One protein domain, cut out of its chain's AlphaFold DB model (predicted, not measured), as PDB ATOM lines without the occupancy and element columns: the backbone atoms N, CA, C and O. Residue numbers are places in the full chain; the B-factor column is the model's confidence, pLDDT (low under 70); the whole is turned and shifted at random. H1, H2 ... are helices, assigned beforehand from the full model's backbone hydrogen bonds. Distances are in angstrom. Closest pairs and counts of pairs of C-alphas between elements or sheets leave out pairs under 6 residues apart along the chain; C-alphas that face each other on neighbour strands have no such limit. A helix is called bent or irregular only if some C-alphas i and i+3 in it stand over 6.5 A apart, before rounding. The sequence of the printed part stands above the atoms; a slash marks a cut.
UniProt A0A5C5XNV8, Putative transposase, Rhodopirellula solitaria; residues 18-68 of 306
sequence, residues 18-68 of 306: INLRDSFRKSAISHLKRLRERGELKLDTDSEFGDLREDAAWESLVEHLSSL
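Overview. This is residues 18 to 68 of the 306 residues of the protein "Putative transposase" of Rhodopirellula solitaria (UniProt A0A5C5XNV8). Picture two helices of unequal length side by side and running opposite ways, joined at one end by a long loop and a single short helical turn, like a U with one arm longer than the other. The long arm is H1, the shorter arm is H3, and H2 is the short turn by which the chain comes round into H3; residues 18 to 24 of H1 stick out past the rest. The printed part has 51 residues with three named helices, H1, H2 and H3 in that order along the chain, and no named strand; its class is all helix. It is only just loose, close to compact, with a radius of gyration of the C-alphas of 12.0 A, and the outline is elongated, spanning 35 by 19 by 16 A.

Arrangement. Begin with the longest helix, H1, residues 18 to 37, and look across from it to H3, residues 55 to 67. The two touch, with 4 pairs of C-alphas within 8 A, and the closest are the C-alphas of Ile 29 and Val 62, 7.3 A apart. Their lines stand at a shallow tilt of 10 degrees, and they run opposite ways, with their centres 13.2 A apart. Only a part of each helix touches the other: H1 touches H3 with residues 25 to 29 alone, and H3 touches H1 with residues 62 to 66 alone. Look next at H2, residues 50 to 53, which touches H3 only at the corner by their link; the closest C-alphas are those of Leu 52 and Trp 58, 4.9 A apart. H3 touches H2 with residues 57 to 61 alone. H1 and H2 are apart, with no C-alpha of the one within 8 A of the other. In the backbones of H1 and H3, every pair of O of residue i and N of residue i+4 is within hydrogen-bond range. H2 is too short for such a pair, and its one pair of O of residue i and N of residue i+3, from O of Gly 50 to N of Arg 53, is within range.

Along the chain. Find C-alpha 18 at (44.594, 6.543, 12.196); from there H1 runs through 20 residues to C-alpha 37 at (43.653, -22.272, 11.125), 28.9 A from first to last C-alpha, and its y values show the direction of travel. H2 has four residues, from Gly 50 to Arg 53; it is neither bent nor irregular, but only just: C-alphas 50 and 53 are 6.0 A apart. H3 has 13 residues and measures 18.0 A from C-alpha 55 to C-alpha 67. Start it at C-alpha 55, at (35.519, -21.968, 18.780), and follow y back the other way to C-alpha 67 at (36.219, -3.947, 18.981). No helix is bent or irregular.

Size, cuts and confidence. The two C-alphas farthest apart are those of Asn 19 and Ser 47, 35.8 A, while the first and last printed C-alphas, those of Ile 18 and Leu 68, are 13.6 A apart. Residues 18 to 24, which belong to H1, stand free. The link from H1 to H2 is long, residues 38 to 49, and its C-alphas lie 9 to 17 A from the mean of all C-alphas. The link from H2 to H3 is tight, with Glu 54 alone between them. The printed part has no cut and runs from residue 18 to residue 68. Look in the B-factor column for the pLDDT: its mean over the printed part is 86.5, and the residues under 70 are 44 to 47, inside the long link. The mean pLDDT is 89 for H1, 83 for H2 and 93 for H3 in this model.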
ATOM      1  N   ILE A  18      45.918   7.180  12.257       80.25
ATOM      2  CA  ILE A  18      44.594   6.543  12.196       80.25
ATOM      3  C   ILE A  18      44.614   5.452  11.119       80.25
ATOM      4  O   ILE A  18      44.306   4.291  11.385       80.25
ATOM      5  N   ASN A  19      45.102   5.773   9.925       82.06
ATOM      6  CA  ASN A  19      45.253   4.788   8.856       82.06
ATOM      7  C   ASN A  19      46.238   3.678   9.246       82.06
ATOM      8  O   ASN A  19      46.012   2.507   8.925       82.06
ATOM      9  N   LEU A  20      47.313   4.026   9.965       82.00
ATOM     10  CA  LEU A  20      48.295   3.059  10.453       82.00
ATOM     11  C   LEU A  20      47.673   2.076  11.449       82.00
ATOM     12  O   LEU A  20      47.816   0.868  11.259       82.00
ATOM     13  N   ARG A  21      46.962   2.563  12.480       86.31
ATOM     14  CA  ARG A  21      46.323   1.669  13.462       86.31
ATOM     15  C   ARG A  21      45.283   0.765  12.816       86.31
ATOM     16  O   ARG A  21      45.233  -0.415  13.146       86.31
ATOM     17  N   ASP A  22      44.496   1.284  11.874       83.44
ATOM     18  CA  ASP A  22      43.437   0.514  11.228       83.44
ATOM     19  C   ASP A  22      44.012  -0.576  10.330       83.44
ATOM     20  O   ASP A  22      43.559  -1.724  10.367       83.44
ATOM     21  N   SER A  23      45.046  -0.233   9.561       86.00
ATOM     22  CA  SER A  23      45.763  -1.187   8.713       86.00
ATOM     23  C   SER A  23      46.463  -2.253   9.554       86.00
ATOM     24  O   SER A  23      46.375  -3.443   9.243       86.00
ATOM     25  N   PHE A  24      47.108  -1.845  10.650       86.81
ATOM     26  CA  PHE A  24      47.786  -2.758  11.562       86.81
ATOM     27  C   PHE A  24      46.805  -3.704  12.258       86.81
ATOM     28  O   PHE A  24      47.014  -4.912  12.208       86.81
ATOM     29  N   ARG A  25      45.695  -3.195  12.811       90.31
ATOM     30  CA  ARG A  25      44.628  -4.003  13.426       90.31
ATOM     31  C   ARG A  25      44.108  -5.066  12.459       90.31
ATOM     32  O   ARG A  25      44.074  -6.247  12.799       90.31
ATOM     33  N   LYS A  26      43.748  -4.666  11.233       88.94
ATOM     34  CA  LYS A  26      43.263  -5.595  10.196       88.94
ATOM     35  C   LYS A  26      44.297  -6.676   9.874       88.94
ATOM     36  O   LYS A  26      43.951  -7.855   9.813       88.94
ATOM     37  N   SER A  27      45.555  -6.280   9.681       88.50
ATOM     38  CA  SER A  27      46.644  -7.204   9.354       88.50
ATOM     39  C   SER A  27      46.930  -8.179  10.500       88.50
ATOM     40  O   SER A  27      46.974  -9.388  10.272       88.50
ATOM     41  N   ALA A  28      47.035  -7.678  11.733       90.25
ATOM     42  CA  ALA A  28      47.300  -8.473  12.926       90.25
ATOM     43  C   ALA A  28      46.200  -9.513  13.174       90.25
ATOM     44  O   ALA A  28      46.504 -10.690  13.349       90.25
ATOM     45  N   ILE A  29      44.925  -9.112  13.106       93.56
ATOM     46  CA  ILE A  29      43.788 -10.026  13.298       93.56
ATOM     47  C   ILE A  29      43.720 -11.066  12.173       93.56
ATOM     48  O   ILE A  29      43.516 -12.249  12.440       93.56
ATOM     49  N   SER A  30      43.929 -10.663  10.913       91.94
ATOM     50  CA  SER A  30      43.971 -11.602   9.782       91.94
ATOM     51  C   SER A  30      45.088 -12.635   9.935       91.94
ATOM     52  O   SER A  30      44.889 -13.811   9.636       91.94
ATOM     53  N   HIS A  31      46.263 -12.205  10.392       90.69
ATOM     54  CA  HIS A  31      47.385 -13.101  10.626       90.69
ATOM     55  C   HIS A  31      47.086 -14.052  11.794       90.69
ATOM     56  O   HIS A  31      47.253 -15.258  11.649       90.69
ATOM     57  N   LEU A  32      46.555 -13.535  12.903       93.12
ATOM     58  CA  LEU A  32      46.180 -14.329  14.072       93.12
ATOM     59  C   LEU A  32      45.172 -15.442  13.727       93.12
ATOM     60  O   LEU A  32      45.369 -16.588  14.127       93.12
ATOM     61  N   LYS A  33      44.142 -15.136  12.922       91.94
ATOM     62  CA  LYS A  33      43.193 -16.138  12.397       91.94
ATOM     63  C   LYS A  33      43.895 -17.231  11.593       91.94
ATOM     64  O   LYS A  33      43.690 -18.410  11.858       91.94
ATOM     65  N   ARG A  34      44.787 -16.834  10.683       92.88
ATOM     66  CA  ARG A  34      45.571 -17.757   9.848       92.88
ATOM     67  C   ARG A  34      46.439 -18.702  10.674       92.88
ATOM     68  O   ARG A  34      46.532 -19.879  10.352       92.88
ATOM     69  N   LEU A  35      47.073 -18.193  11.731       92.19
ATOM     70  CA  LEU A  35      47.904 -19.008  12.622       92.19
ATOM     71  C   LEU A  35      47.067 -20.049  13.372       92.19
ATOM     72  O   LEU A  35      47.525 -21.178  13.538       92.19
ATOM     73  N   ARG A  36      45.837 -19.706  13.786       89.94
ATOM     74  CA  ARG A  36      44.913 -20.682  14.388       89.94
ATOM     75  C   ARG A  36      44.489 -21.749  13.391       89.94
ATOM     76  O   ARG A  36      44.566 -22.925  13.715       89.94
ATOM     77  N   GLU A  37      44.073 -21.347  12.191       88.94
ATOM     78  CA  GLU A  37      43.653 -22.272  11.125       88.94
ATOM     79  C   GLU A  37      44.753 -23.282  10.772       88.94
ATOM     80  O   GLU A  37      44.464 -24.433  10.459       88.94
ATOM     81  N   ARG A  38      46.021 -22.865  10.865       91.19
ATOM     82  CA  ARG A  38      47.194 -23.712  10.606       91.19
ATOM     83  C   ARG A  38      47.678 -24.508  11.818       91.19
ATOM     84  O   ARG A  38      48.626 -25.274  11.689       91.19
ATOM     85  N   GLY A  39      47.070 -24.325  12.992       87.44
ATOM     86  CA  GLY A  39      47.516 -24.971  14.230       87.44
ATOM     87  C   GLY A  39      48.904 -24.520  14.703       87.44
ATOM     88  O   GLY A  39      49.557 -25.230  15.460       87.44
ATOM     89  N   GLU A  40      49.375 -23.349  14.267       86.44
ATOM     90  CA  GLU A  40      50.702 -22.815  14.618       86.44
ATOM     91  C   GLU A  40      50.703 -22.084  15.975       86.44
ATOM     92  O   GLU A  40      51.759 -21.735  16.513       86.44
ATOM     93  N   LEU A  41      49.520 -21.846  16.551       86.44
ATOM     94  CA  LEU A  41      49.378 -21.254  17.876       86.44
ATOM     95  C   LEU A  41      49.629 -22.301  18.963       86.44
ATOM     96  O   LEU A  41      48.944 -23.317  19.042       86.44
ATOM     97  N   LYS A  42      50.577 -22.011  19.856       83.12
ATOM     98  CA  LYS A  42      50.896 -22.848  21.020       83.12
ATOM     99  C   LYS A  42      49.879 -22.651  22.149       83.12
ATOM    100  O   LYS A  42      50.221 -22.147  23.213       83.12
ATOM    101  N   LEU A  43      48.630 -23.042  21.912       79.81
ATOM    102  CA  LEU A  43      47.548 -22.981  22.909       79.81
ATOM    103  C   LEU A  43      47.634 -24.123  23.943       79.81
ATOM    104  O   LEU A  43      46.895 -24.147  24.920       79.81
ATOM    105  N   ASP A  44      48.546 -25.071  23.718       68.75
ATOM    106  CA  ASP A  44      48.615 -26.360  24.412       68.75
ATOM    107  C   ASP A  44      49.592 -26.346  25.593       68.75
ATOM    108  O   ASP A  44      49.501 -27.168  26.502       68.75
ATOM    109  N   THR A  45      50.580 -25.455  25.535       64.19
ATOM    110  CA  THR A  45      51.714 -25.421  26.466       64.19
ATOM    111  C   THR A  45      51.508 -24.474  27.639       64.19
ATOM    112  O   THR A  45      52.184 -24.636  28.650       64.19
ATOM    113  N   ASP A  46      50.588 -23.517  27.517       61.31
ATOM    114  CA  ASP A  46      50.243 -22.573  28.578       61.31
ATOM    115  C   ASP A  46      48.796 -22.803  29.006       61.31
ATOM    116  O   ASP A  46      47.863 -22.597  28.227       61.31
ATOM    117  N   SER A  47      48.599 -23.201  30.265       63.59
ATOM    118  CA  SER A  47      47.265 -23.430  30.844       63.59
ATOM    119  C   SER A  47      46.380 -22.183  30.825       63.59
ATOM    120  O   SER A  47      45.170 -22.293  30.975       63.59
ATOM    121  N   GLU A  48      46.977 -21.005  30.646       73.50
ATOM    122  CA  GLU A  48      46.296 -19.711  30.595       73.50
ATOM    123  C   GLU A  48      45.533 -19.479  29.275       73.50
ATOM    124  O   GLU A  48      44.617 -18.663  29.231       73.50
ATOM    125  N   PHE A  49      45.864 -20.217  28.206       77.69
ATOM    126  CA  PHE A  49      45.272 -20.034  26.871       77.69
ATOM    127  C   PHE A  49      44.540 -21.272  26.338       77.69
ATOM    128  O   PHE A  49      44.078 -21.261  25.196       77.69
ATOM    129  N   GLY A  50      44.414 -22.326  27.150       77.69
ATOM    130  CA  GLY A  50      43.810 -23.598  26.742       77.69
ATOM    131  C   GLY A  50      42.368 -23.460  26.242       77.69
ATOM    132  O   GLY A  50      42.001 -24.097  25.254       77.69
ATOM    133  N   ASP A  51      41.591 -22.563  26.855       83.50
ATOM    134  CA  ASP A  51      40.185 -22.312  26.513       83.50
ATOM    135  C   ASP A  51      40.021 -21.751  25.089       83.50
ATOM    136  O   ASP A  51      39.008 -21.985  24.438       83.50
ATOM    137  N   LEU A  52      41.046 -21.087  24.536       86.69
ATOM    138  CA  LEU A  52      41.024 -20.511  23.181       86.69
ATOM    139  C   LEU A  52      41.050 -21.563  22.058       86.69
ATOM    140  O   LEU A  52      40.978 -21.219  20.872       86.69
ATOM    141  N   ARG A  53      41.159 -22.848  22.408       83.12
ATOM    142  CA  ARG A  53      40.921 -23.958  21.481       83.12
ATOM    143  C   ARG A  53      39.448 -24.058  21.102       83.12
ATOM    144  O   ARG A  53      39.152 -24.383  19.955       83.12
ATOM    145  N   GLU A  54      38.546 -23.741  22.027       89.38
ATOM    146  CA  GLU A  54      37.111 -23.760  21.772       89.38
ATOM    147  C   GLU A  54      36.720 -22.628  20.819       89.38
ATOM    148  O   GLU A  54      37.112 -21.473  21.004       89.38
ATOM    149  N   ASP A  55      35.925 -22.947  19.795       91.00
ATOM    150  CA  ASP A  55      35.519 -21.968  18.780       91.00
ATOM    151  C   ASP A  55      34.789 -20.770  19.384       91.00
ATOM    152  O   ASP A  55      35.076 -19.633  19.020       91.00
ATOM    153  N   ALA A  56      33.929 -21.004  20.376       91.38
ATOM    154  CA  ALA A  56      33.200 -19.936  21.050       91.38
ATOM    155  C   ALA A  56      34.135 -18.961  21.791       91.38
ATOM    156  O   ALA A  56      33.982 -17.741  21.684       91.38
ATOM    157  N   ALA A  57      35.125 -19.484  22.520       90.12
ATOM    158  CA  ALA A  57      36.101 -18.669  23.241       90.12
ATOM    159  C   ALA A  57      37.024 -17.913  22.273       90.12
ATOM    160  O   ALA A  57      37.329 -16.736  22.485       90.12
ATOM    161  N   TRP A  58      37.420 -18.555  21.174       93.94
ATOM    162  CA  TRP A  58      38.209 -17.919  20.126       93.94
ATOM    163  C   TRP A  58      37.468 -16.781  19.424       93.94
ATOM    164  O   TRP A  58      38.019 -15.693  19.256       93.94
ATOM    165  N   GLU A  59      36.228 -17.020  19.001       94.31
ATOM    166  CA  GLU A  59      35.401 -16.002  18.353       94.31
ATOM    167  C   GLU A  59      35.181 -14.813  19.286       94.31
ATOM    168  O   GLU A  59      35.329 -13.667  18.860       94.31
ATOM    169  N   SER A  60      34.944 -15.077  20.575       93.62
ATOM    170  CA  SER A  60      34.840 -14.038  21.599       93.62
ATOM    171  C   SER A  60      36.123 -13.210  21.722       93.62
ATOM    172  O   SER A  60      36.056 -11.979  21.734       93.62
ATOM    173  N   LEU A  61      37.300 -13.850  21.734       93.25
ATOM    174  CA  LEU A  61      38.588 -13.151  21.757       93.25
ATOM    175  C   LEU A  61      38.780 -12.284  20.511       93.25
ATOM    176  O   LEU A  61      39.181 -11.126  20.614       93.25
ATOM    177  N   VAL A  62      38.523 -12.829  19.325       95.06
ATOM    178  CA  VAL A  62      38.707 -12.100  18.068       95.06
ATOM    179  C   VAL A  62      37.758 -10.909  17.979       95.06
ATOM    180  O   VAL A  62      38.180  -9.837  17.543       95.06
ATOM    181  N   GLU A  63      36.504 -11.070  18.394       94.75
ATOM    182  CA  GLU A  63      35.527  -9.983  18.441       94.75
ATOM    183  C   GLU A  63      35.955  -8.911  19.449       94.75
ATOM    184  O   GLU A  63      35.979  -7.716  19.139       94.75
ATOM    185  N   HIS A  64      36.419  -9.336  20.626       93.75
ATOM    186  CA  HIS A  64      36.985  -8.438  21.623       93.75
ATOM    187  C   HIS A  64      38.157  -7.636  21.041       93.75
ATOM    188  O   HIS A  64      38.109  -6.408  21.022       93.75
ATOM    189  N   LEU A  65      39.159  -8.297  20.457       93.12
ATOM    190  CA  LEU A  65      40.308  -7.636  19.828       93.12
ATOM    191  C   LEU A  65      39.906  -6.720  18.663       93.12
ATOM    192  O   LEU A  65      40.534  -5.683  18.464       93.12
ATOM    193  N   SER A  66      38.871  -7.074  17.901       90.69
ATOM    194  CA  SER A  66      38.367  -6.265  16.782       90.69
ATOM    195  C   SER A  66      37.685  -4.979  17.254       90.69
ATOM    196  O   SER A  66      37.822  -3.939  16.600       90.69
ATOM    197  N   SER A  67      36.980  -5.053  18.387       90.06
ATOM    198  CA  SER A  67      36.219  -3.947  18.981       90.06
ATOM    199  C   SER A  67      37.072  -2.957  19.779       90.06
ATOM    200  O   SER A  67      36.654  -1.815  19.972       90.06
ATOM    201  N   LEU A  68      38.276  -3.351  20.207       90.50
ATOM    202  CA  LEU A  68      39.214  -2.437  20.856       90.50
ATOM    203  C   LEU A  68      39.613  -1.290  19.912       90.50
ATOM    204  O   LEU A  68      39.821  -1.484  18.711       90.50
TER     205      LEU A  68